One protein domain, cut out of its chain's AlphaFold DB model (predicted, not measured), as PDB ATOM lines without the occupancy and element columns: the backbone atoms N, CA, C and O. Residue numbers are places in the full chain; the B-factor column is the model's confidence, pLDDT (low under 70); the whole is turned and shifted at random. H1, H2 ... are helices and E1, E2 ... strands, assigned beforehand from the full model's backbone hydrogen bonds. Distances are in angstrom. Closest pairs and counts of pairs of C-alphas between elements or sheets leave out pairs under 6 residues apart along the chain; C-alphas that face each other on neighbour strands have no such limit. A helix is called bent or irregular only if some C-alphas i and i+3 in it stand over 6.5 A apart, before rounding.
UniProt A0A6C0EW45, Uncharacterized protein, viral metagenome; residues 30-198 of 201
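Overview. This is residues 30 to 198 of the 201 residues of an uncharacterized protein of viral metagenome (UniProt A0A6C0EW45). One long antiparallel sheet of ten strands curls round into a flattened, barrel-like ring, completed where E6, beside E5 at one end of the sheet, runs on into E7 at the other end. Outside the ring, H1 crosses over E10, H3 lies beside the strands, and the small hairpin of E11 and E12 sits next to E5. The printed part has 169 residues, with three named helices and twelve named strands in the order E1, H1, H2, E2 to E12, H3. The large sheet runs E5, E6, E1, E10, E9, E8, E2, E3, E4, E7, and the class is mixed, helices and strands. The whole is compact, with a radius of gyration of the C-alphas of 18.0 A, and only just flat, spanning 55 by 50 by 27 A.

Arrangement. Start at E1, residues 30 to 33, an inner strand of the strongly twisted sheet. On one side of it look for E10, residues 159 to 168, where N 32 and O 165 are 2.8 A apart; on the other side is E6, residues 108 to 113, with N 33 and O 111 at 2.8 A. Next comes H1, residues 39 to 50, on the sheet at a height of 10.1 A; it lies over E10 and runs across it at 81 degrees on the local plane, with the C-alphas of Gln 43 and Val 160 closest at 6.0 A. H2, residues 58 to 61, touches H1 residues 45 to 49 alone, the closest C-alphas being those of Ile 46 and Ile 58 at 6.5 A, and only grazes the sheet. Then read a meander, each strand the antiparallel neighbour of the one before: E2, residues 62 to 73, E3, residues 76 to 81, and E4, residues 84 to 91. N 71 and O 78 are 2.8 A apart, and N 79 and O 86 are 2.9 A apart. E4 is staggered: residues 84 to 88 pair with E3, and residues 88 to 91 with edge strand E7, residues 116 to 119, where N 89 and O 118 are 2.8 A apart. Edge strand E5, residues 96 to 100, forms a hairpin with E6, with N 100 and O 108 at 2.9 A, and E6 runs on into E7 at 30 degrees. A second meander is E8, residues 131 to 141, E9, residues 150 to 156, and E10; N 139 and O 153 are 2.9 A apart, and N 152 and O 164 are 2.8 A apart. E8 also pairs with E2, with N 136 and O 68 at 2.8 A. E11, residues 172 to 174, and E12, residues 180 to 182, form a hairpin, with N 181 and O 173 at 2.8 A; the C-alphas of Ile 98 in E5 and Ile 180 in E12 are 7.7 A apart. H3, residues 184 to 196, is on the large sheet at a height of 6.3 A, over none of its strands, but only just, since 2 of its C-alphas fall on E1. H1 and H3, which are apart, make two layers with the sheet, helices on one face of it. Every O i to N i+4 pair is within hydrogen-bond range in H3, 6 of 8 are in H1, and H2 is too short for such a pair.

Along the chain. Find C-alpha 30 at (-65.508, 75.768, 26.010), where E1 begins. H1 runs 19.1 A and is irregular, but only just: C-alphas 47 and 50 are 6.9 A apart. E2 spans 32.3 A from C-alpha 62 at (-71.376, 70.307, 44.452), E8 31.5 A, E10 27.4 A and E4 21.5 A. H3 runs 18.3 A to C-alpha 196 at (-67.251, 83.110, 47.565).

Size, cuts and confidence. The C-alphas farthest apart are those of Glu 103 and Tyr 129, at 55.7 A. The printed part has no cut, and E7 to E8 is its one long link, with 11 residues. Mean pLDDT of the printed part is 89.1; look for values under 70 at residues 48 to 56 and 102 to 106.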
ATOM      1  N   ILE A  30     -66.746  74.995  25.934       93.50
ATOM      2  CA  ILE A  30     -65.508  75.768  26.010       93.50
ATOM      3  C   ILE A  30     -65.036  75.763  27.456       93.50
ATOM      4  O   ILE A  30     -65.842  75.937  28.376       93.50
ATOM      5  N   LYS A  31     -63.734  75.563  27.649       96.69
ATOM      6  CA  LYS A  31     -63.095  75.623  28.959       96.69
ATOM      7  C   LYS A  31     -62.534  77.016  29.215       96.69
ATOM      8  O   LYS A  31     -61.944  77.634  28.333       96.69
ATOM      9  N   ILE A  32     -62.701  77.487  30.442       97.00
ATOM     10  CA  ILE A  32     -62.109  78.720  30.950       97.00
ATOM     11  C   ILE A  32     -61.137  78.351  32.065       97.00
ATOM     12  O   ILE A  32     -61.547  77.799  33.089       97.00
ATOM     13  N   TYR A  33     -59.866  78.680  31.871       97.50
ATOM     14  CA  TYR A  33     -58.796  78.451  32.836       97.50
ATOM     15  C   TYR A  33     -58.401  79.744  33.550       97.50
ATOM     16  O   TYR A  33     -58.492  80.839  32.993       97.50
ATOM     17  N   PHE A  34     -57.922  79.596  34.787       96.12
ATOM     18  CA  PHE A  34     -57.564  80.700  35.677       96.12
ATOM     19  C   PHE A  34     -56.065  80.650  36.010       96.12
ATOM     20  O   PHE A  34     -55.694  80.164  37.078       96.12
ATOM     21  N   PRO A  35     -55.176  81.136  35.126       94.00
ATOM     22  CA  PRO A  35     -53.724  80.987  35.283       94.00
ATOM     23  C   PRO A  35     -53.166  81.634  36.561       94.00
ATOM     24  O   PRO A  35     -52.086  81.276  37.023       94.00
ATOM     25  N   THR A  36     -53.891  82.581  37.159       91.62
ATOM     26  CA  THR A  36     -53.501  83.265  38.402       91.62
ATOM     27  C   THR A  36     -53.923  82.523  39.676       91.62
ATOM     28  O   THR A  36     -53.516  82.907  40.777       91.62
ATOM     29  N   ILE A  37     -54.720  81.456  39.558       93.38
ATOM     30  CA  ILE A  37     -55.189  80.639  40.679       93.38
ATOM     31  C   ILE A  37     -54.432  79.310  40.664       93.38
ATOM     32  O   ILE A  37     -54.604  78.489  39.770       93.38
ATOM     33  N   SER A  38     -53.594  79.073  41.674       94.00
ATOM     34  CA  SER A  38     -52.838  77.822  41.768       94.00
ATOM     35  C   SER A  38     -53.714  76.656  42.231       94.00
ATOM     36  O   SER A  38     -54.587  76.817  43.087       94.00
ATOM     37  N   LEU A  39     -53.413  75.447  41.747       94.75
ATOM     38  CA  LEU A  39     -54.095  74.220  42.180       94.75
ATOM     39  C   LEU A  39     -53.966  73.983  43.694       94.75
ATOM     40  O   LEU A  39     -54.895  73.482  44.319       94.75
ATOM     41  N   HIS A  40     -52.861  74.422  44.310       92.94
ATOM     42  CA  HIS A  40     -52.694  74.388  45.766       92.94
ATOM     43  C   HIS A  40     -53.781  75.189  46.496       92.94
ATOM     44  O   HIS A  40     -54.363  74.688  47.452       92.94
ATOM     45  N   LYS A  41     -54.110  76.401  46.025       91.94
ATOM     46  CA  LYS A  41     -55.192  77.202  46.619       91.94
ATOM     47  C   LYS A  41     -56.543  76.502  46.486       91.94
ATOM     48  O   LYS A  41     -57.336  76.518  47.420       91.94
ATOM     49  N   ILE A  42     -56.798  75.847  45.352       93.06
ATOM     50  CA  ILE A  42     -58.016  75.043  45.165       93.06
ATOM     51  C   ILE A  42     -58.051  73.879  46.160       93.06
ATOM     52  O   ILE A  42     -59.058  73.658  46.831       93.06
ATOM     53  N   GLN A  43     -56.927  73.178  46.318       92.81
ATOM     54  CA  GLN A  43     -56.783  72.092  47.282       92.81
ATOM     55  C   GLN A  43     -57.045  72.559  48.721       92.81
ATOM     56  O   GLN A  43     -57.702  71.845  49.482       92.81
ATOM     57  N   GLU A  44     -56.558  73.744  49.101       89.25
ATOM     58  CA  GLU A  44     -56.820  74.357  50.409       89.25
ATOM     59  C   GLU A  44     -58.308  74.639  50.609       89.25
ATOM     60  O   GLU A  44     -58.859  74.235  51.632       89.25
ATOM     61  N   VAL A  45     -58.975  75.254  49.625       88.56
ATOM     62  CA  VAL A  45     -60.421  75.540  49.671       88.56
ATOM     63  C   VAL A  45     -61.239  74.265  49.904       88.56
ATOM     64  O   VAL A  45     -62.221  74.280  50.646       88.56
ATOM     65  N   ILE A  46     -60.818  73.138  49.327       86.44
ATOM     66  CA  ILE A  46     -61.474  71.841  49.532       86.44
ATOM     67  C   ILE A  46     -61.196  71.285  50.939       86.44
ATOM     68  O   ILE A  46     -62.123  70.826  51.614       86.44
ATOM     69  N   LYS A  47     -59.937  71.334  51.402       80.69
ATOM     70  CA  LYS A  47     -59.494  70.748  52.684       80.69
ATOM     71  C   LYS A  47     -59.947  71.537  53.919       80.69
ATOM     72  O   LYS A  47     -60.243  70.928  54.951       80.69
ATOM     73  N   TYR A  48     -60.039  72.867  53.836       66.94
ATOM     74  CA  TYR A  48     -60.401  73.749  54.962       66.94
ATOM     75  C   TYR A  48     -61.844  73.562  55.481       66.94
ATOM     76  O   TYR A  48     -62.215  74.137  56.502       66.94
ATOM     77  N   ASN A  49     -62.640  72.680  54.867       54.47
ATOM     78  CA  ASN A  49     -64.019  72.358  55.252       54.47
ATOM     79  C   ASN A  49     -64.213  71.690  56.629       54.47
ATOM     80  O   ASN A  49     -65.361  71.525  57.060       54.47
ATOM     81  N   SER A  50     -63.140  71.287  57.318       50.88
ATOM     82  CA  SER A  50     -63.236  70.449  58.523       50.88
ATOM     83  C   SER A  50     -63.192  71.192  59.866       50.88
ATOM     84  O   SER A  50     -63.594  70.594  60.861       50.88
ATOM     85  N   LYS A  51     -62.739  72.458  59.950       45.84
ATOM     86  CA  LYS A  51     -62.443  73.082  61.266       45.84
ATOM     87  C   LYS A  51     -62.882  74.534  61.499       45.84
ATOM     88  O   LYS A  51     -62.710  75.010  62.617       45.84
ATOM     89  N   THR A  52     -63.475  75.236  60.533       46.06
ATOM     90  CA  THR A  52     -63.928  76.627  60.734       46.06
ATOM     91  C   THR A  52     -65.404  76.827  60.370       46.06
ATOM     92  O   THR A  52     -65.866  76.318  59.346       46.06
ATOM     93  N   PRO A  53     -66.180  77.554  61.196       47.53
ATOM     94  CA  PRO A  53     -67.555  77.896  60.878       47.53
ATOM     95  C   PRO A  53     -67.612  79.132  59.957       47.53
ATOM     96  O   PRO A  53     -66.934  80.124  60.194       47.53
ATOM     97  N   GLN A  54     -68.480  79.055  58.941       46.75
ATOM     98  CA  GLN A  54     -69.162  80.154  58.225       46.75
ATOM     99  C   GLN A  54     -68.647  80.769  56.906       46.75
ATOM    100  O   GLN A  54     -69.468  81.406  56.249       46.75
ATOM    101  N   THR A  55     -67.443  80.521  56.383       46.97
ATOM    102  CA  THR A  55     -67.150  80.895  54.973       46.97
ATOM    103  C   THR A  55     -67.329  79.701  54.036       46.97
ATOM    104  O   THR A  55     -66.441  78.862  53.919       46.97
ATOM    105  N   SER A  56     -68.533  79.621  53.450       56.12
ATOM    106  CA  SER A  56     -68.944  78.864  52.248       56.12
ATOM    107  C   SER A  56     -68.146  77.600  51.927       56.12
ATOM    108  O   SER A  56     -67.234  77.607  51.101       56.12
ATOM    109  N   LYS A  57     -68.562  76.476  52.519       75.56
ATOM    110  CA  LYS A  57     -68.028  75.161  52.163       75.56
ATOM    111  C   LYS A  57     -68.260  74.901  50.679       75.56
ATOM    112  O   LYS A  57     -69.413  74.843  50.264       75.56
ATOM    113  N   ILE A  58     -67.204  74.710  49.882       87.38
ATOM    114  CA  ILE A  58     -67.337  74.456  48.432       87.38
ATOM    115  C   ILE A  58     -68.272  73.271  48.127       87.38
ATOM    116  O   ILE A  58     -68.970  73.270  47.118       87.38
ATOM    117  N   SER A  59     -68.365  72.311  49.053       87.56
ATOM    118  CA  SER A  59     -69.273  71.165  48.981       87.56
ATOM    119  C   SER A  59     -70.751  71.547  48.843       87.56
ATOM    120  O   SER A  59     -71.511  70.773  48.281       87.56
ATOM    121  N   GLN A  60     -71.173  72.728  49.310       88.81
ATOM    122  CA  GLN A  60     -72.560  73.189  49.156       88.81
ATOM    123  C   GLN A  60     -72.928  73.502  47.697       88.81
ATOM    124  O   GLN A  60     -74.103  73.588  47.363       88.81
ATOM    125  N   TYR A  61     -71.919  73.697  46.846       92.12
ATOM    126  CA  TYR A  61     -72.076  73.974  45.423       92.12
ATOM    127  C   TYR A  61     -71.918  72.716  44.564       92.12
ATOM    128  O   TYR A  61     -72.055  72.803  43.347       92.12
ATOM    129  N   LEU A  62     -71.583  71.566  45.165       94.00
ATOM    130  CA  LEU A  62     -71.376  70.307  44.452       94.00
ATOM    131  C   LEU A  62     -72.716  69.793  43.922       94.00
ATOM    132  O   LEU A  62     -73.644  69.564  44.693       94.00
ATOM    133  N   VAL A  63     -72.801  69.584  42.610       95.56
ATOM    134  CA  VAL A  63     -74.021  69.083  41.953       95.56
ATOM    135  C   VAL A  63     -73.845  67.702  41.336       95.56
ATOM    136  O   VAL A  63     -74.831  67.015  41.091       95.56
ATOM    137  N   ASN A  64     -72.610  67.304  41.032       95.62
ATOM    138  CA  ASN A  64     -72.327  66.008  40.435       95.62
ATOM    139  C   ASN A  64     -70.886  65.584  40.718       95.62
ATOM    140  O   ASN A  64     -69.965  66.394  40.607       95.62
ATOM    141  N   GLU A  65     -70.706  64.301  40.987       95.69
ATOM    142  CA  GLU A  65     -69.418  63.632  41.120       95.69
ATOM    143  C   GLU A  65     -69.420  62.431  40.176       95.69
ATOM    144  O   GLU A  65     -70.401  61.691  40.101       95.69
ATOM    145  N   LYS A  66     -68.351  62.269  39.396       94.88
ATOM    146  CA  LYS A  66     -68.205  61.125  38.494       94.88
ATOM    147  C   LYS A  66     -66.768  60.634  38.466       94.88
ATOM    148  O   LYS A  66     -65.838  61.438  38.403       94.88
ATOM    149  N   SER A  67     -66.613  59.322  38.401       93.56
ATOM    150  CA  SER A  67     -65.333  58.693  38.095       93.56
ATOM    151  C   SER A  67     -65.138  58.609  36.584       93.56
ATOM    152  O   SER A  67     -66.090  58.426  35.819       93.56
ATOM    153  N   LYS A  68     -63.897  58.769  36.140       92.38
ATOM    154  CA  LYS A  68     -63.485  58.641  34.746       92.38
ATOM    155  C   LYS A  68     -62.164  57.888  34.689       92.38
ATOM    156  O   LYS A  68     -61.205  58.293  35.338       92.38
ATOM    157  N   SER A  69     -62.093  56.877  33.833       95.25
ATOM    158  CA  SER A  69     -60.844  56.172  33.541       95.25
ATOM    159  C   SER A  69     -60.377  56.521  32.134       95.25
ATOM    160  O   SER A  69     -61.120  56.379  31.158       95.25
ATOM    161  N   VAL A  70     -59.142  57.013  32.040       95.00
ATOM    162  CA  VAL A  70     -58.472  57.339  30.779       95.00
ATOM    163  C   VAL A  70     -57.283  56.412  30.603       95.00
ATOM    164  O   VAL A  70     -56.434  56.306  31.483       95.00
ATOM    165  N   ILE A  71     -57.216  55.759  29.453       96.44
ATOM    166  CA  ILE A  71     -56.140  54.841  29.094       96.44
ATOM    167  C   ILE A  71     -55.255  55.548  28.072       96.44
ATOM    168  O   ILE A  71     -55.718  55.955  27.009       96.44
ATOM    169  N   TYR A  72     -53.976  55.691  28.388       96.25
ATOM    170  CA  TYR A  72     -52.959  56.233  27.497       96.25
ATOM    171  C   TYR A  72     -52.145  55.072  26.945       96.25
ATOM    172  O   TYR A  72     -51.374  54.453  27.675       96.25
ATOM    173  N   GLY A  73     -52.340  54.750  25.671       94.88
ATOM    174  CA  GLY A  73     -51.587  53.720  24.964       94.88
ATOM    175  C   GLY A  73     -50.642  54.321  23.929       94.88
ATOM    176  O   GLY A  73     -50.750  55.489  23.561       94.88
ATOM    177  N   SER A  74     -49.742  53.494  23.397       93.75
ATOM    178  CA  SER A  74     -48.810  53.909  22.336       93.75
ATOM    179  C   SER A  74     -49.496  54.382  21.046       93.75
ATOM    180  O   SER A  74     -48.894  55.123  20.276       93.75
ATOM    181  N   THR A  75     -50.746  53.974  20.804       91.81
ATOM    182  CA  THR A  75     -51.510  54.312  19.590       91.81
ATOM    183  C   THR A  75     -52.629  55.326  19.820       91.81
ATOM    184  O   THR A  75     -53.331  55.683  18.874       91.81
ATOM    185  N   GLY A  76     -52.832  55.801  21.053       93.56
ATOM    186  CA  GLY A  76     -53.870  56.790  21.321       93.56
ATOM    187  C   GLY A  76     -54.308  56.894  22.773       93.56
ATOM    188  O   GLY A  76     -53.795  56.228  23.671       93.56
ATOM    189  N   ILE A  77     -55.297  57.761  22.972       96.62
ATOM    190  CA  ILE A  77     -55.970  57.991  24.246       96.62
ATOM    191  C   ILE A  77     -57.336  57.315  24.161       96.62
ATOM    192  O   ILE A  77     -58.020  57.446  23.147       96.62
ATOM    193  N   PHE A  78     -57.748  56.619  25.213       96.88
ATOM    194  CA  PHE A  78     -59.043  55.957  25.288       96.88
ATOM    195  C   PHE A  78     -59.771  56.353  26.570       96.88
ATOM    196  O   PHE A  78     -59.149  56.613  27.597       96.88
ATOM    197  N   GLU A  79     -61.094  56.404  26.515       95.25
ATOM    198  CA  GLU A  79     -61.969  56.658  27.660       95.25
ATOM    199  C   GLU A  79     -62.876  55.454  27.885       95.25
ATOM    200  O   GLU A  79     -63.465  54.938  26.932       95.25
ATOM    201  N   VAL A  80     -62.999  55.034  29.145       93.69
ATOM    202  CA  VAL A  80     -63.975  54.023  29.561       93.69
ATOM    203  C   VAL A  80     -65.275  54.726  29.943       93.69
ATOM    204  O   VAL A  80     -65.282  55.608  30.801       93.69
ATOM    205  N   LEU A  81     -66.377  54.343  29.302       90.12
ATOM    206  CA  LEU A  81     -67.714  54.861  29.575       90.12
ATOM    207  C   LEU A  81     -68.747  53.746  29.406       90.12
ATOM    208  O   LEU A  81     -68.834  53.160  28.330       90.12
ATOM    209  N   ASN A  82     -69.574  53.515  30.430       88.12
ATOM    210  CA  ASN A  82     -70.636  52.499  30.419       88.12
ATOM    211  C   ASN A  82     -70.113  51.130  29.949       88.12
ATOM    212  O   ASN A  82     -70.625  50.578  28.976       88.12
ATOM    213  N   ASP A  83     -69.020  50.663  30.560       89.44
ATOM    214  CA  ASP A  83     -68.326  49.404  30.238       89.44
ATOM    215  C   ASP A  83     -67.805  49.278  28.794       89.44
ATOM    216  O   ASP A  83     -67.351  48.217  28.373       89.44
ATOM    217  N   ASN A  84     -67.816  50.372  28.032       93.75
ATOM    218  CA  ASN A  84     -67.280  50.445  26.681       93.75
ATOM    219  C   ASN A  84     -66.024  51.314  26.652       93.75
ATOM    220  O   ASN A  84     -65.906  52.300  27.379       93.75
ATOM    221  N   ILE A  85     -65.091  50.968  25.769       95.25
ATOM    222  CA  ILE A  85     -63.866  51.735  25.539       95.25
ATOM    223  C   ILE A  85     -64.053  52.533  24.260       95.25
ATOM    224  O   ILE A  85     -64.482  51.985  23.251       95.25
ATOM    225  N   TYR A  86     -63.698  53.810  24.268       96.44
ATOM    226  CA  TYR A  86     -63.731  54.641  23.069       96.44
ATOM    227  C   TYR A  86     -62.400  55.338  22.862       96.44
ATOM    228  O   TYR A  86     -61.877  55.956  23.789       96.44
ATOM    229  N   GLN A  87     -61.880  55.303  21.636       96.44
ATOM    230  CA  GLN A  87     -60.734  56.126  21.269       96.44
ATOM    231  C   GLN A  87     -61.130  57.611  21.278       96.44
ATOM    232  O   GLN A  87     -62.211  57.996  20.820       96.44
ATOM    233  N   LEU A  88     -60.245  58.441  21.819       95.50
ATOM    234  CA  LEU A  88     -60.356  59.889  21.851       95.50
ATOM    235  C   LEU A  88     -59.366  60.513  20.869       95.50
ATOM    236  O   LEU A  88     -58.205  60.109  20.793       95.50
ATOM    237  N   TYR A  89     -59.820  61.552  20.178       94.44
ATOM    238  CA  TYR A  89     -59.015  62.358  19.271       94.44
ATOM    239  C   TYR A  89     -59.016  63.810  19.750       94.44
ATOM    240  O   TYR A  89     -60.096  64.391  19.905       94.44
ATOM    241  N   PRO A  90     -57.845  64.421  19.986       94.12
ATOM    242  CA  PRO A  90     -57.785  65.832  20.322       94.12
ATOM    243  C   PRO A  90     -58.177  66.670  19.103       94.12
ATOM    244  O   PRO A  90     -57.659  66.478  18.003       94.12
ATOM    245  N   ILE A  91     -59.092  67.609  19.306       93.75
ATOM    246  CA  ILE A  91     -59.414  68.666  18.357       93.75
ATOM    247  C   ILE A  91     -58.874  69.960  18.947       93.75
ATOM    248  O   ILE A  91     -59.471  70.521  19.865       93.75
ATOM    249  N   ASP A  92     -57.734  70.392  18.422       93.38
ATOM    250  CA  ASP A  92     -57.025  71.578  18.888       93.38
ATOM    251  C   ASP A  92     -57.646  72.866  18.331       93.38
ATOM    252  O   ASP A  92     -58.125  72.916  17.186       93.38
ATOM    253  N   LYS A  93     -57.667  73.910  19.159       91.31
ATOM    254  CA  LYS A  93     -58.181  75.240  18.830       91.31
ATOM    255  C   LYS A  93     -57.281  76.312  19.445       91.31
ATOM    256  O   LYS A  93     -56.725  76.103  20.516       91.31
ATOM    257  N   PRO A  94     -57.189  77.500  18.818       90.12
ATOM    258  CA  PRO A  94     -56.445  78.606  19.403       90.12
ATOM    259  C   PRO A  94     -56.970  78.962  20.797       90.12
ATOM    260  O   PRO A  94     -58.168  79.197  20.973       90.12
ATOM    261  N   VAL A  95     -56.058  79.047  21.763       94.25
ATOM    262  CA  VAL A  95     -56.345  79.567  23.102       94.25
ATOM    263  C   VAL A  95     -56.356  81.091  23.038       94.25
ATOM    264  O   VAL A  95     -55.470  81.702  22.442       94.25
ATOM    265  N   THR A  96     -57.374  81.709  23.633       94.00
ATOM    266  CA  THR A  96     -57.488  83.172  23.714       94.00
ATOM    267  C   THR A  96     -57.332  83.633  25.151       94.00
ATOM    268  O   THR A  96     -57.984  83.099  26.043       94.00
ATOM    269  N   GLU A  97     -56.533  84.666  25.375       93.56
ATOM    270  CA  GLU A  97     -56.374  85.288  26.689       93.56
ATOM    271  C   GLU A  97     -57.271  86.518  26.803       93.56
ATOM    272  O   GLU A  97     -57.273  87.371  25.911       93.56
ATOM    273  N   ILE A  98     -58.028  86.631  27.897       91.56
ATOM    274  CA  ILE A  98     -58.793  87.847  28.192       91.56
ATOM    275  C   ILE A  98     -58.635  88.267  29.653       91.56
ATOM    276  O   ILE A  98     -58.453  87.449  30.553       91.56
ATOM    277  N   ASN A  99     -58.750  89.572  29.893       89.31
ATOM    278  CA  ASN A  99     -58.760  90.148  31.232       89.31
ATOM    279  C   ASN A  99     -60.155  90.685  31.552       89.31
ATOM    280  O   ASN A  99     -60.586  91.691  30.984       89.31
ATOM    281  N   ILE A 100     -60.852  90.045  32.491       86.00
ATOM    282  CA  ILE A 100     -62.123  90.547  33.018       86.00
ATOM    283  C   ILE A 100     -61.790  91.616  34.057       86.00
ATOM    284  O   ILE A 100     -61.430  91.315  35.195       86.00
ATOM    285  N   ARG A 101     -61.857  92.886  33.655       76.06
ATOM    286  CA  ARG A 101     -61.611  94.013  34.561       76.06
ATOM    287  C   ARG A 101     -62.770  94.154  35.546       76.06
ATOM    288  O   ARG A 101     -63.926  94.209  35.134       76.06
ATOM    289  N   LYS A 102     -62.445  94.261  36.832       64.62
ATOM    290  CA  LYS A 102     -63.328  94.872  37.830       64.62
ATOM    291  C   LYS A 102     -63.053  96.379  37.822       64.62
ATOM    292  O   LYS A 102     -62.001  96.809  37.356       64.62
ATOM    293  N   GLU A 103     -63.972  97.190  38.331       57.38
ATOM    294  CA  GLU A 103     -63.746  98.638  38.492       57.38
ATOM    295  C   GLU A 103     -62.511  98.946  39.375       57.38
ATOM    296  O   GLU A 103     -61.926 100.021  39.284       57.38
ATOM    297  N   SER A 104     -62.057  97.973  40.177       54.38
ATOM    298  CA  SER A 104     -60.770  97.964  40.878       54.38
ATOM    299  C   SER A 104     -59.633  97.416  39.997       54.38
ATOM    300  O   SER A 104     -59.795  96.378  39.365       54.38
ATOM    301  N   ASN A 105     -58.454  98.052  40.037       56.00
ATOM    302  CA  ASN A 105     -57.265  97.837  39.182       56.00
ATOM    303  C   ASN A 105     -56.704  96.399  39.013       56.00
ATOM    304  O   ASN A 105     -55.755  96.224  38.250       56.00
ATOM    305  N   ASN A 106     -57.266  95.371  39.653       68.38
ATOM    306  CA  ASN A 106     -56.890  93.973  39.433       68.38
ATOM    307  C   ASN A 106     -57.974  93.272  38.608       68.38
ATOM    308  O   ASN A 106     -59.046  92.954  39.117       68.38
ATOM    309  N   GLY A 107     -57.698  93.042  37.323       82.19
ATOM    310  CA  GLY A 107     -58.549  92.209  36.473       82.19
ATOM    311  C   GLY A 107     -58.315  90.718  36.718       82.19
ATOM    312  O   GLY A 107     -57.207  90.296  37.049       82.19
ATOM    313  N   LEU A 108     -59.353  89.908  36.521       89.81
ATOM    314  CA  LEU A 108     -59.228  88.456  36.462       89.81
ATOM    315  C   LEU A 108     -58.675  88.063  35.087       89.81
ATOM    316  O   LEU A 108     -59.373  88.181  34.077       89.81
ATOM    317  N   HIS A 109     -57.432  87.590  35.060       92.19
ATOM    318  CA  HIS A 109     -56.831  87.004  33.868       92.19
ATOM    319  C   HIS A 109     -57.365  85.584  33.655       92.19
ATOM    320  O   HIS A 109     -57.274  84.755  34.566       92.19
ATOM    321  N   ILE A 110     -57.911  85.310  32.468       95.19
ATOM    322  CA  ILE A 110     -58.430  83.994  32.090       95.19
ATOM    323  C   ILE A 110     -57.965  83.570  30.697       95.19
ATOM    324  O   ILE A 110     -57.728  84.404  29.822       95.19
ATOM    325  N   LEU A 111     -57.907  82.255  30.490       96.62
ATOM    326  CA  LEU A 111     -57.657  81.632  29.192       96.62
ATOM    327  C   LEU A 111     -58.926  80.922  28.725       96.62
ATOM    328  O   LEU A 111     -59.537  80.176  29.487       96.62
ATOM    329  N   ILE A 112     -59.305  81.141  27.475       95.75
ATOM    330  CA  ILE A 112     -60.445  80.517  26.815       95.75
ATOM    331  C   ILE A 112     -59.895  79.458  25.869       95.75
ATOM    332  O   ILE A 112     -59.278  79.786  24.855       95.75
ATOM    333  N   ASP A 113     -60.145  78.197  26.200       95.38
ATOM    334  CA  ASP A 113     -59.740  77.043  25.410       95.38
ATOM    335  C   ASP A 113     -60.975  76.354  24.817       95.38
ATOM    336  O   ASP A 113     -61.816  75.784  25.515       95.38
ATOM    337  N   SER A 114     -61.089  76.445  23.495       92.75
ATOM    338  CA  SER A 114     -62.157  75.810  22.716       92.75
ATOM    339  C   SER A 114     -61.796  74.395  22.247       92.75
ATOM    340  O   SER A 114     -62.559  73.789  21.490       92.75
ATOM    341  N   SER A 115     -60.631  73.883  22.645       92.75
ATOM    342  CA  SER A 115     -60.169  72.539  22.312       92.75
ATOM    343  C   SER A 115     -60.972  71.489  23.067       92.75
ATOM    344  O   SER A 115     -61.431  71.693  24.194       92.75
ATOM    345  N   TYR A 116     -61.149  70.326  22.450       92.00
ATOM    346  CA  TYR A 116     -61.901  69.237  23.064       92.00
ATOM    347  C   TYR A 116     -61.422  67.872  22.585       92.00
ATOM    348  O   TYR A 116     -60.794  67.730  21.540       92.00
ATOM    349  N   MET A 117     -61.758  66.840  23.358       91.12
ATOM    350  CA  MET A 117     -61.558  65.452  22.954       91.12
ATOM    351  C   MET A 117     -62.807  64.969  22.221       91.12
ATOM    352  O   MET A 117     -63.874  64.844  22.823       91.12
ATOM    353  N   LYS A 118     -62.685  64.702  20.920       93.00
ATOM    354  CA  LYS A 118     -63.731  64.038  20.146       93.00
ATOM    355  C   LYS A 118     -63.658  62.537  20.405       93.00
ATOM    356  O   LYS A 118     -62.598  61.933  20.266       93.00
ATOM    357  N   ARG A 119     -64.788  61.931  20.745       94.19
ATOM    358  CA  ARG A 119     -64.908  60.477  20.869       94.19
ATOM    359  C   ARG A 119     -65.121  59.836  19.495       94.19
ATOM    360  O   ARG A 119     -65.806  60.422  18.657       94.19
ATOM    361  N   ALA A 120     -64.548  58.654  19.277       94.19
ATOM    362  CA  ALA A 120     -64.921  57.787  18.163       94.19
ATOM    363  C   ALA A 120     -66.414  57.419  18.235       94.19
ATOM    364  O   ALA A 120     -66.952  57.213  19.323       94.19
ATOM    365  N   ASP A 121     -67.070  57.309  17.080       92.88
ATOM    366  CA  ASP A 121     -68.502  56.988  17.020       92.88
ATOM    367  C   ASP A 121     -68.785  55.538  17.457       92.88
ATOM    368  O   ASP A 121     -69.863  55.234  17.968       92.88
ATOM    369  N   THR A 122     -67.802  54.646  17.300       94.94
ATOM    370  CA  THR A 122     -67.888  53.236  17.688       94.94
ATOM    371  C   THR A 122     -66.920  52.896  18.825       94.94
ATOM    372  O   THR A 122     -65.824  53.464  18.898       94.94
ATOM    373  N   PRO A 123     -67.285  51.948  19.711       95.50
ATOM    374  CA  PRO A 123     -66.366  51.430  20.713       95.50
ATOM    375  C   PRO A 123     -65.129  50.777  20.085       95.50
ATOM    376  O   PRO A 123     -65.181  50.179  19.008       95.50
ATOM    377  N   SER A 124     -64.010  50.869  20.790       93.38
ATOM    378  CA  SER A 124     -62.803  50.087  20.551       93.38
ATOM    379  C   SER A 124     -62.887  48.775  21.328       93.38
ATOM    380  O   SER A 124     -63.212  48.767  22.511       93.38
ATOM    381  N   PHE A 125     -62.553  47.663  20.678       90.88
ATOM    382  CA  PHE A 125     -62.554  46.334  21.308       90.88
ATOM    383  C   PHE A 125     -61.186  45.928  21.867       90.88
ATOM    384  O   PHE A 125     -61.053  44.878  22.488       90.88
ATOM    385  N   GLN A 126     -60.155  46.731  21.605       89.44
ATOM    386  CA  GLN A 126     -58.778  46.464  21.997       89.44
ATOM    387  C   GLN A 126     -58.094  47.766  22.405       89.44
ATOM    388  O   GLN A 126     -58.362  48.827  21.838       89.44
ATOM    389  N   ILE A 127     -57.181  47.655  23.365       92.94
ATOM    390  CA  ILE A 127     -56.237  48.704  23.752       92.94
ATOM    391  C   ILE A 127     -54.806  48.195  23.533       92.94
ATOM    392  O   ILE A 127     -54.586  46.980  23.529       92.94
ATOM    393  N   PRO A 128     -53.817  49.084  23.353       92.06
ATOM    394  CA  PRO A 128     -52.419  48.680  23.254       92.06
ATOM    395  C   PRO A 128     -51.949  47.897  24.481       92.06
ATOM    396  O   PRO A 128     -52.293  48.237  25.610       92.06
ATOM    397  N   TYR A 129     -51.103  46.885  24.264       93.50
ATOM    398  CA  TYR A 129     -50.522  46.098  25.357       93.50
ATOM    399  C   TYR A 129     -49.748  46.986  26.344       93.50
ATOM    400  O   TYR A 129     -49.932  46.887  27.551       93.50
ATOM    401  N   ILE A 130     -48.939  47.912  25.817       95.19
ATOM    402  CA  ILE A 130     -48.260  48.938  26.609       95.19
ATOM    403  C   ILE A 130     -49.216  50.118  26.773       95.19
ATOM    404  O   ILE A 130     -49.441  50.883  25.829       95.19
ATOM    405  N   HIS A 131     -49.770  50.260  27.972       96.06
ATOM    406  CA  HIS A 131     -50.663  51.353  28.321       96.06
ATOM    407  C   HIS A 131     -50.487  51.779  29.779       96.06
ATOM    408  O   HIS A 131     -49.973  51.031  30.610       96.06
ATOM    409  N   ASN A 132     -50.936  52.995  30.080       96.50
ATOM    410  CA  ASN A 132     -51.077  53.511  31.431       96.50
ATOM    411  C   ASN A 132     -52.536  53.906  31.674       96.50
ATOM    412  O   ASN A 132     -53.146  54.557  30.824       96.50
ATOM    413  N   ILE A 133     -53.080  53.542  32.829       94.94
ATOM    414  CA  ILE A 133     -54.444  53.898  33.222       94.94
ATOM    415  C   ILE A 133     -54.364  55.037  34.229       94.94
ATOM    416  O   ILE A 133     -53.628  54.969  35.209       94.94
ATOM    417  N   LYS A 134     -55.137  56.090  33.976       95.00
ATOM    418  CA  LYS A 134     -55.372  57.166  34.928       95.00
ATOM    419  C   LYS A 134     -56.829  57.172  35.340       95.00
ATOM    420  O   LYS A 134     -57.714  57.349  34.500       95.00
ATOM    421  N   GLU A 135     -57.051  57.035  36.633       95.38
ATOM    422  CA  GLU A 135     -58.354  57.245  37.245       95.38
ATOM    423  C   GLU A 135     -58.462  58.691  37.712       95.38
ATOM    424  O   GLU A 135     -57.533  59.250  38.300       95.38
ATOM    425  N   LYS A 136     -59.599  59.302  37.400       95.50
ATOM    426  CA  LYS A 136     -59.920  60.674  37.760       95.50
ATOM    427  C   LYS A 136     -61.276  60.737  38.427       95.50
ATOM    428  O   LYS A 136     -62.246  60.193  37.899       95.50
ATOM    429  N   THR A 137     -61.360  61.508  39.499       96.62
ATOM    430  CA  THR A 137     -62.643  61.959  40.043       96.62
ATOM    431  C   THR A 137     -62.914  63.360  39.519       96.62
ATOM    432  O   THR A 137     -62.043  64.226  39.561       96.62
ATOM    433  N   ILE A 138     -64.104  63.584  38.972       97.00
ATOM    434  CA  ILE A 138     -64.506  64.867  38.396       97.00
ATOM    435  C   ILE A 138     -65.688  65.401  39.189       97.00
ATOM    436  O   ILE A 138     -66.811  64.904  39.059       97.00
ATOM    437  N   ASN A 139     -65.440  66.475  39.930       97.19
ATOM    438  CA  ASN A 139     -66.463  67.158  40.704       97.19
ATOM    439  C   ASN A 139     -66.948  68.379  39.938       97.19
ATOM    440  O   ASN A 139     -66.161  69.213  39.489       97.19
ATOM    441  N   THR A 140     -68.263  68.470  39.779       97.06
ATOM    442  CA  THR A 140     -68.941  69.579  39.114       97.06
ATOM    443  C   THR A 140     -69.654  70.428  40.150       97.06
ATOM    444  O   THR A 140     -70.498  69.925  40.891       97.06
ATOM    445  N   TYR A 141     -69.358  71.722  40.144       95.62
ATOM    446  CA  TYR A 141     -69.938  72.713  41.033       95.62
ATOM    447  C   TYR A 141     -70.700  73.773  40.241       95.62
ATOM    448  O   TYR A 141     -70.331  74.104  39.110       95.62
ATOM    449  N   LYS A 142     -71.748  74.326  40.847       94.69
ATOM    450  CA  LYS A 142     -72.510  75.456  40.308       94.69
ATOM    451  C   LYS A 142     -72.848  76.456  41.409       94.69
ATOM    452  O   LYS A 142     -73.029  76.057  42.555       94.69
ATOM    453  N   ASN A 143     -72.986  77.736  41.057       90.50
ATOM    454  CA  ASN A 143     -73.497  78.753  41.987       90.50
ATOM    455  C   ASN A 143     -74.907  78.399  42.487       90.50
ATOM    456  O   ASN A 143     -75.187  78.506  43.679       90.50
ATOM    457  N   ASP A 144     -75.758  77.950  41.565       88.44
ATOM    458  CA  ASP A 144     -77.097  77.430  41.810       88.44
ATOM    459  C   ASP A 144     -77.458  76.366  40.753       88.44
ATOM    460  O   ASP A 144     -76.756  76.183  39.755       88.44
ATOM    461  N   ASN A 145     -78.563  75.645  40.950       84.44
ATOM    462  CA  ASN A 145     -78.951  74.552  40.053       84.44
ATOM    463  C   ASN A 145     -79.336  75.018  38.635       84.44
ATOM    464  O   ASN A 145     -79.221  74.234  37.686       84.44
ATOM    465  N   THR A 146     -79.752  76.278  38.487       86.50
ATOM    466  CA  THR A 146     -80.178  76.893  37.220       86.50
ATOM    467  C   THR A 146     -79.028  77.501  36.422       86.50
ATOM    468  O   THR A 146     -79.174  77.721  35.223       86.50
ATOM    469  N   SER A 147     -77.869  77.699  37.051       88.00
ATOM    470  CA  SER A 147     -76.663  78.222  36.420       88.00
ATOM    471  C   SER A 147     -76.232  77.360  35.231       88.00
ATOM    472  O   SER A 147     -76.133  76.124  35.317       88.00
ATOM    473  N   ASN A 148     -75.951  78.022  34.108       86.12
ATOM    474  CA  ASN A 148     -75.378  77.390  32.919       86.12
ATOM    475  C   ASN A 148     -73.860  77.210  33.046       86.12
ATOM    476  O   ASN A 148     -73.280  76.377  32.345       86.12
ATOM    477  N   LEU A 149     -73.230  77.946  33.964       94.19
ATOM    478  CA  LEU A 149     -71.813  77.859  34.264       94.19
ATOM    479  C   LEU A 149     -71.533  76.660  35.175       94.19
ATOM    480  O   LEU A 149     -72.161  76.473  36.217       94.19
ATOM    481  N   LYS A 150     -70.559  75.836  34.787       96.19
ATOM    482  CA  LYS A 150     -70.100  74.698  35.593       96.19
ATOM    483  C   LYS A 150     -68.642  74.890  35.950       96.19
ATOM    484  O   LYS A 150     -67.821  75.049  35.057       96.19
ATOM    485  N   PHE A 151     -68.309  74.802  37.226       97.12
ATOM    486  CA  PHE A 151     -66.925  74.719  37.676       97.12
ATOM    487  C   PHE A 151     -66.556  73.256  37.842       97.12
ATOM    488  O   PHE A 151     -67.293  72.491  38.460       97.12
ATOM    489  N   ILE A 152     -65.430  72.861  37.272       97.69
ATOM    490  CA  ILE A 152     -64.936  71.495  37.285       97.69
ATOM    491  C   ILE A 152     -63.639  71.465  38.076       97.69
ATOM    492  O   ILE A 152     -62.731  72.255  37.819       97.69
ATOM    493  N   ILE A 153     -63.561  70.537  39.025       97.19
ATOM    494  CA  ILE A 153     -62.319  70.171  39.701       97.19
ATOM    495  C   ILE A 153     -62.055  68.707  39.380       97.19
ATOM    496  O   ILE A 153     -62.901  67.851  39.652       97.19
ATOM    497  N   GLU A 154     -60.902  68.435  38.779       97.31
ATOM    498  CA  GLU A 154     -60.434  67.073  38.531       97.31
ATOM    499  C   GLU A 154     -59.436  66.673  39.614       97.31
ATOM    500  O   GLU A 154     -58.573  67.469  39.994       97.31
ATOM    501  N   PHE A 155     -59.544  65.435  40.082       96.44
ATOM    502  CA  PHE A 155     -58.644  64.841  41.058       96.44
ATOM    503  C   PHE A 155     -57.955  63.617  40.467       96.44
ATOM    504  O   PHE A 155     -58.609  62.782  39.845       96.44
ATOM    505  N   GLU A 156     -56.658  63.486  40.732       95.56
ATOM    506  CA  GLU A 156     -55.874  62.263  40.547       95.56
ATOM    507  C   GLU A 156     -55.320  61.875  41.928       95.56
ATOM    508  O   GLU A 156     -54.582  62.651  42.534       95.56
ATOM    509  N   ASN A 157     -55.684  60.697  42.451       92.62
ATOM    510  CA  ASN A 157     -55.277  60.222  43.788       92.62
ATOM    511  C   ASN A 157     -55.566  61.235  44.920       92.62
ATOM    512  O   ASN A 157     -54.670  61.591  45.683       92.62
ATOM    513  N   ASP A 158     -56.798  61.754  44.983       90.56
ATOM    514  CA  ASP A 158     -57.255  62.777  45.950       90.56
ATOM    515  C   ASP A 158     -56.511  64.128  45.904       90.56
ATOM    516  O   ASP A 158     -56.745  65.019  46.733       90.56
ATOM    517  N   VAL A 159     -55.642  64.320  44.910       94.94
ATOM    518  CA  VAL A 159     -54.938  65.575  44.650       94.94
ATOM    519  C   VAL A 159     -55.600  66.288  43.482       94.94
ATOM    520  O   VAL A 159     -55.846  65.687  42.438       94.94
ATOM    521  N   VAL A 160     -55.871  67.585  43.642       96.06
ATOM    522  CA  VAL A 160     -56.393  68.431  42.562       96.06
ATOM    523  C   VAL A 160     -55.400  68.442  41.399       96.06
ATOM    524  O   VAL A 160     -54.291  68.963  41.527       96.06
ATOM    525  N   SER A 161     -55.814  67.888  40.261       96.25
ATOM    526  CA  SER A 161     -55.030  67.835  39.026       96.25
ATOM    527  C   SER A 161     -55.395  68.945  38.044       96.25
ATOM    528  O   SER A 161     -54.553  69.342  37.245       96.25
ATOM    529  N   ASP A 162     -56.645  69.424  38.070       97.00
ATOM    530  CA  ASP A 162     -57.108  70.497  37.184       97.00
ATOM    531  C   ASP A 162     -58.275  71.289  37.807       97.00
ATOM    532  O   ASP A 162     -59.041  70.757  38.618       97.00
ATOM    533  N   PHE A 163     -58.413  72.558  37.414       97.06
ATOM    534  CA  PHE A 163     -59.512  73.448  37.791       97.06
ATOM    535  C   PHE A 163     -59.864  74.400  36.644       97.06
ATOM    536  O   PHE A 163     -59.052  75.228  36.227       97.06
ATOM    537  N   TYR A 164     -61.106  74.317  36.172       97.94
ATOM    538  CA  TYR A 164     -61.604  75.149  35.078       97.94
ATOM    539  C   TYR A 164     -63.112  75.362  35.175       97.94
ATOM    540  O   TYR A 164     -63.831  74.615  35.838       97.94
ATOM    541  N   ALA A 165     -63.612  76.381  34.485       97.38
ATOM    542  CA  ALA A 165     -65.036  76.555  34.234       97.38
ATOM    543  C   ALA A 165     -65.409  76.062  32.829       97.38
ATOM    544  O   ALA A 165     -64.580  76.060  31.923       97.38
ATOM    545  N   VAL A 166     -66.656  75.638  32.642       96.00
ATOM    546  CA  VAL A 166     -67.209  75.193  31.360       96.00
ATOM    547  C   VAL A 166     -68.413  76.048  31.009       96.00
ATOM    548  O   VAL A 166     -69.353  76.161  31.801       96.00
ATOM    549  N   ILE A 167     -68.380  76.607  29.802       93.44
ATOM    550  CA  ILE A 167     -69.469  77.374  29.190       93.44
ATOM    551  C   ILE A 167     -69.787  76.822  27.803       93.44
ATOM    552  O   ILE A 167     -69.040  76.008  27.258       93.44
ATOM    553  N   THR A 168     -70.898  77.262  27.219       90.69
ATOM    554  CA  THR A 168     -71.210  76.953  25.819       90.69
ATOM    555  C   THR A 168     -70.683  78.051  24.902       90.69
ATOM    556  O   THR A 168     -70.584  79.209  25.305       90.69
ATOM    557  N   SER A 169     -70.385  77.711  23.650       86.62
ATOM    558  CA  SER A 169     -69.902  78.664  22.643       86.62
ATOM    559  C   SER A 169     -70.833  79.852  22.399       86.62
ATOM    560  O   SER A 169     -70.370  80.892  21.947       86.62
ATOM    561  N   ASN A 170     -72.122  79.725  22.719       88.81
ATOM    562  CA  ASN A 170     -73.096  80.811  22.589       88.81
ATOM    563  C   ASN A 170     -72.906  81.915  23.640       88.81
ATOM    564  O   ASN A 170     -73.413  83.017  23.464       88.81
ATOM    565  N   GLU A 171     -72.169  81.632  24.716       89.50
ATOM    566  CA  GLU A 171     -71.828  82.607  25.756       89.50
ATOM    567  C   GLU A 171     -70.597  83.450  25.398       89.50
ATOM    568  O   GLU A 171     -70.161  84.283  26.196       89.50
ATOM    569  N   ILE A 172     -70.024  83.224  24.214       88.62
ATOM    570  CA  ILE A 172     -68.894  83.975  23.685       88.62
ATOM    571  C   ILE A 172     -69.317  84.673  22.398       88.62
ATOM    572  O   ILE A 172     -69.821  84.050  21.463       88.62
ATOM    573  N   SER A 173     -69.064  85.972  22.327       88.38
ATOM    574  CA  SER A 173     -69.272  86.787  21.136       88.38
ATOM    575  C   SER A 173     -67.978  87.493  20.732       88.38
ATOM    576  O   SER A 173     -66.951  87.412  21.409       88.38
ATOM    577  N   LYS A 174     -68.017  88.166  19.582       86.25
ATOM    578  CA  LYS A 174     -67.000  89.141  19.195       86.25
ATOM    579  C   LYS A 174     -67.623  90.527  19.209       86.25
ATOM    580  O   LYS A 174     -68.731  90.694  18.702       86.25
ATOM    581  N   ASN A 175     -66.916  91.498  19.773       83.94
ATOM    582  CA  ASN A 175     -67.338  92.895  19.727       83.94
ATOM    583  C   ASN A 175     -67.055  93.518  18.342       83.94
ATOM    584  O   ASN A 175     -66.498  92.875  17.451       83.94
ATOM    585  N   GLU A 176     -67.399  94.796  18.164       83.56
ATOM    586  CA  GLU A 176     -67.167  95.546  16.914       83.56
ATOM    587  C   GLU A 176     -65.687  95.597  16.490       83.56
ATOM    588  O   GLU A 176     -65.377  95.779  15.314       83.56
ATOM    589  N   LYS A 177     -64.761  95.395  17.435       85.19
ATOM    590  CA  LYS A 177     -63.310  95.341  17.204       85.19
ATOM    591  C   LYS A 177     -62.794  93.922  16.947       85.19
ATOM    592  O   LYS A 177     -61.586  93.717  16.888       85.19
ATOM    593  N   ASN A 178     -63.688  92.946  16.778       81.38
ATOM    594  CA  ASN A 178     -63.385  91.517  16.669       81.38
ATOM    595  C   ASN A 178     -62.693  90.904  17.901       81.38
ATOM    596  O   ASN A 178     -62.150  89.800  17.806       81.38
ATOM    597  N   GLU A 179     -62.733  91.573  19.052       84.56
ATOM    598  CA  GLU A 179     -62.206  91.039  20.308       84.56
ATOM    599  C   GLU A 179     -63.224  90.078  20.923       84.56
ATOM    600  O   GLU A 179     -64.434  90.308  20.861       84.56
ATOM    601  N   ILE A 180     -62.724  88.996  21.515       86.00
ATOM    602  CA  ILE A 180     -63.556  87.996  22.177       86.00
ATOM    603  C   ILE A 180     -64.148  88.577  23.461       86.00
ATOM    604  O   ILE A 180     -63.436  89.112  24.310       86.00
ATOM    605  N   GLU A 181     -65.457  88.414  23.618       88.44
ATOM    606  CA  GLU A 181     -66.203  88.856  24.781       88.44
ATOM    607  C   GLU A 181     -67.033  87.713  25.369       88.44
ATOM    608  O   GLU A 181     -67.747  87.006  24.663       88.44
ATOM    609  N   ILE A 182     -66.954  87.547  26.691       89.69
ATOM    610  CA  ILE A 182     -67.836  86.646  27.437       89.69
ATOM    611  C   ILE A 182     -69.114  87.396  27.822       89.69
ATOM    612  O   ILE A 182     -69.054  88.557  28.247       89.69
ATOM    613  N   ASN A 183     -70.250  86.710  27.727       90.88
ATOM    614  CA  ASN A 183     -71.545  87.180  28.205       90.88
ATOM    615  C   ASN A 183     -71.441  87.777  29.622       90.88
ATOM    616  O   ASN A 183     -70.820  87.200  30.518       90.88
ATOM    617  N   LYS A 184     -72.073  88.938  29.835       90.44
ATOM    618  CA  LYS A 184     -72.078  89.633  31.127       90.44
ATOM    619  C   LYS A 184     -72.554  88.742  32.277       90.44
ATOM    620  O   LYS A 184     -71.906  88.722  33.315       90.44
ATOM    621  N   PHE A 185     -73.624  87.973  32.081       89.56
ATOM    622  CA  PHE A 185     -74.149  87.074  33.110       89.56
ATOM    623  C   PHE A 185     -73.103  86.034  33.532       89.56
ATOM    624  O   PHE A 185     -72.840  85.854  34.718       89.56
ATOM    625  N   VAL A 186     -72.423  85.422  32.559       91.06
ATOM    626  CA  VAL A 186     -71.348  84.453  32.813       91.06
ATOM    627  C   VAL A 186     -70.164  85.104  33.529       91.06
ATOM    628  O   VAL A 186     -69.616  84.510  34.456       91.06
ATOM    629  N   LYS A 187     -69.775  86.329  33.143       91.69
ATOM    630  CA  LYS A 187     -68.740  87.097  33.856       91.69
ATOM    631  C   LYS A 187     -69.129  87.295  35.324       91.69
ATOM    632  O   LYS A 187     -68.320  87.009  36.203       91.69
ATOM    633  N   ASP A 188     -70.355  87.726  35.597       91.38
ATOM    634  CA  ASP A 188     -70.832  87.981  36.960       91.38
ATOM    635  C   ASP A 188     -70.870  86.687  37.798       91.38
ATOM    636  O   ASP A 188     -70.427  86.675  38.951       91.38
ATOM    637  N   GLU A 189     -71.307  85.567  37.214       92.44
ATOM    638  CA  GLU A 189     -71.291  84.256  37.872       92.44
ATOM    639  C   GLU A 189     -69.874  83.748  38.171       92.44
ATOM    640  O   GLU A 189     -69.631  83.241  39.274       92.44
ATOM    641  N   LEU A 190     -68.940  83.910  37.222       93.69
ATOM    642  CA  LEU A 190     -67.519  83.592  37.395       93.69
ATOM    643  C   LEU A 190     -66.946  84.339  38.598       93.69
ATOM    644  O   LEU A 190     -66.393  83.728  39.515       93.69
ATOM    645  N   LEU A 191     -67.117  85.662  38.618       92.25
ATOM    646  CA  LEU A 191     -66.592  86.515  39.681       92.25
ATOM    647  C   LEU A 191     -67.253  86.201  41.029       92.25
ATOM    648  O   LEU A 191     -66.556  86.134  42.043       92.25
ATOM    649  N   SER A 192     -68.568  85.962  41.050       91.25
ATOM    650  CA  SER A 192     -69.324  85.598  42.256       91.25
ATOM    651  C   SER A 192     -68.820  84.293  42.876       91.25
ATOM    652  O   SER A 192     -68.517  84.262  44.072       91.25
ATOM    653  N   PHE A 193     -68.659  83.234  42.076       91.81
ATOM    654  CA  PHE A 193     -68.189  81.937  42.571       91.81
ATOM    655  C   PHE A 193     -66.762  82.030  43.119       91.81
ATOM    656  O   PHE A 193     -66.500  81.625  44.252       91.81
ATOM    657  N   LEU A 194     -65.846  82.638  42.357       92.19
ATOM    658  CA  LEU A 194     -64.455  82.806  42.785       92.19
ATOM    659  C   LEU A 194     -64.340  83.666  44.051       92.19
ATOM    660  O   LEU A 194     -63.538  83.352  44.932       92.19
ATOM    661  N   SER A 195     -65.168  84.707  44.183       89.56
ATOM    662  CA  SER A 195     -65.194  85.559  45.382       89.56
ATOM    663  C   SER A 195     -65.688  84.797  46.615       89.56
ATOM    664  O   SER A 195     -65.088  84.903  47.682       89.56
ATOM    665  N   ARG A 196     -66.730  83.965  46.476       87.19
ATOM    666  CA  ARG A 196     -67.251  83.110  47.565       87.19
ATOM    667  C   ARG A 196     -66.229  82.089  48.059       87.19
ATOM    668  O   ARG A 196     -66.284  81.683  49.217       87.19
ATOM    669  N   LEU A 197     -65.305  81.678  47.197       88.00
ATOM    670  CA  LEU A 197     -64.209  80.776  47.550       88.00
ATOM    671  C   LEU A 197     -62.939  81.514  48.000       88.00
ATOM    672  O   LEU A 197     -61.919  80.871  48.233       88.00
ATOM    673  N   ASN A 198     -62.976  82.847  48.132       87.12
ATOM    674  CA  ASN A 198     -61.806  83.686  48.416       87.12
ATOM    675  C   ASN A 198     -60.653  83.518  47.406       87.12
ATOM    676  O   ASN A 198     -59.491  83.764  47.733       87.12
TER     677      ASN A 198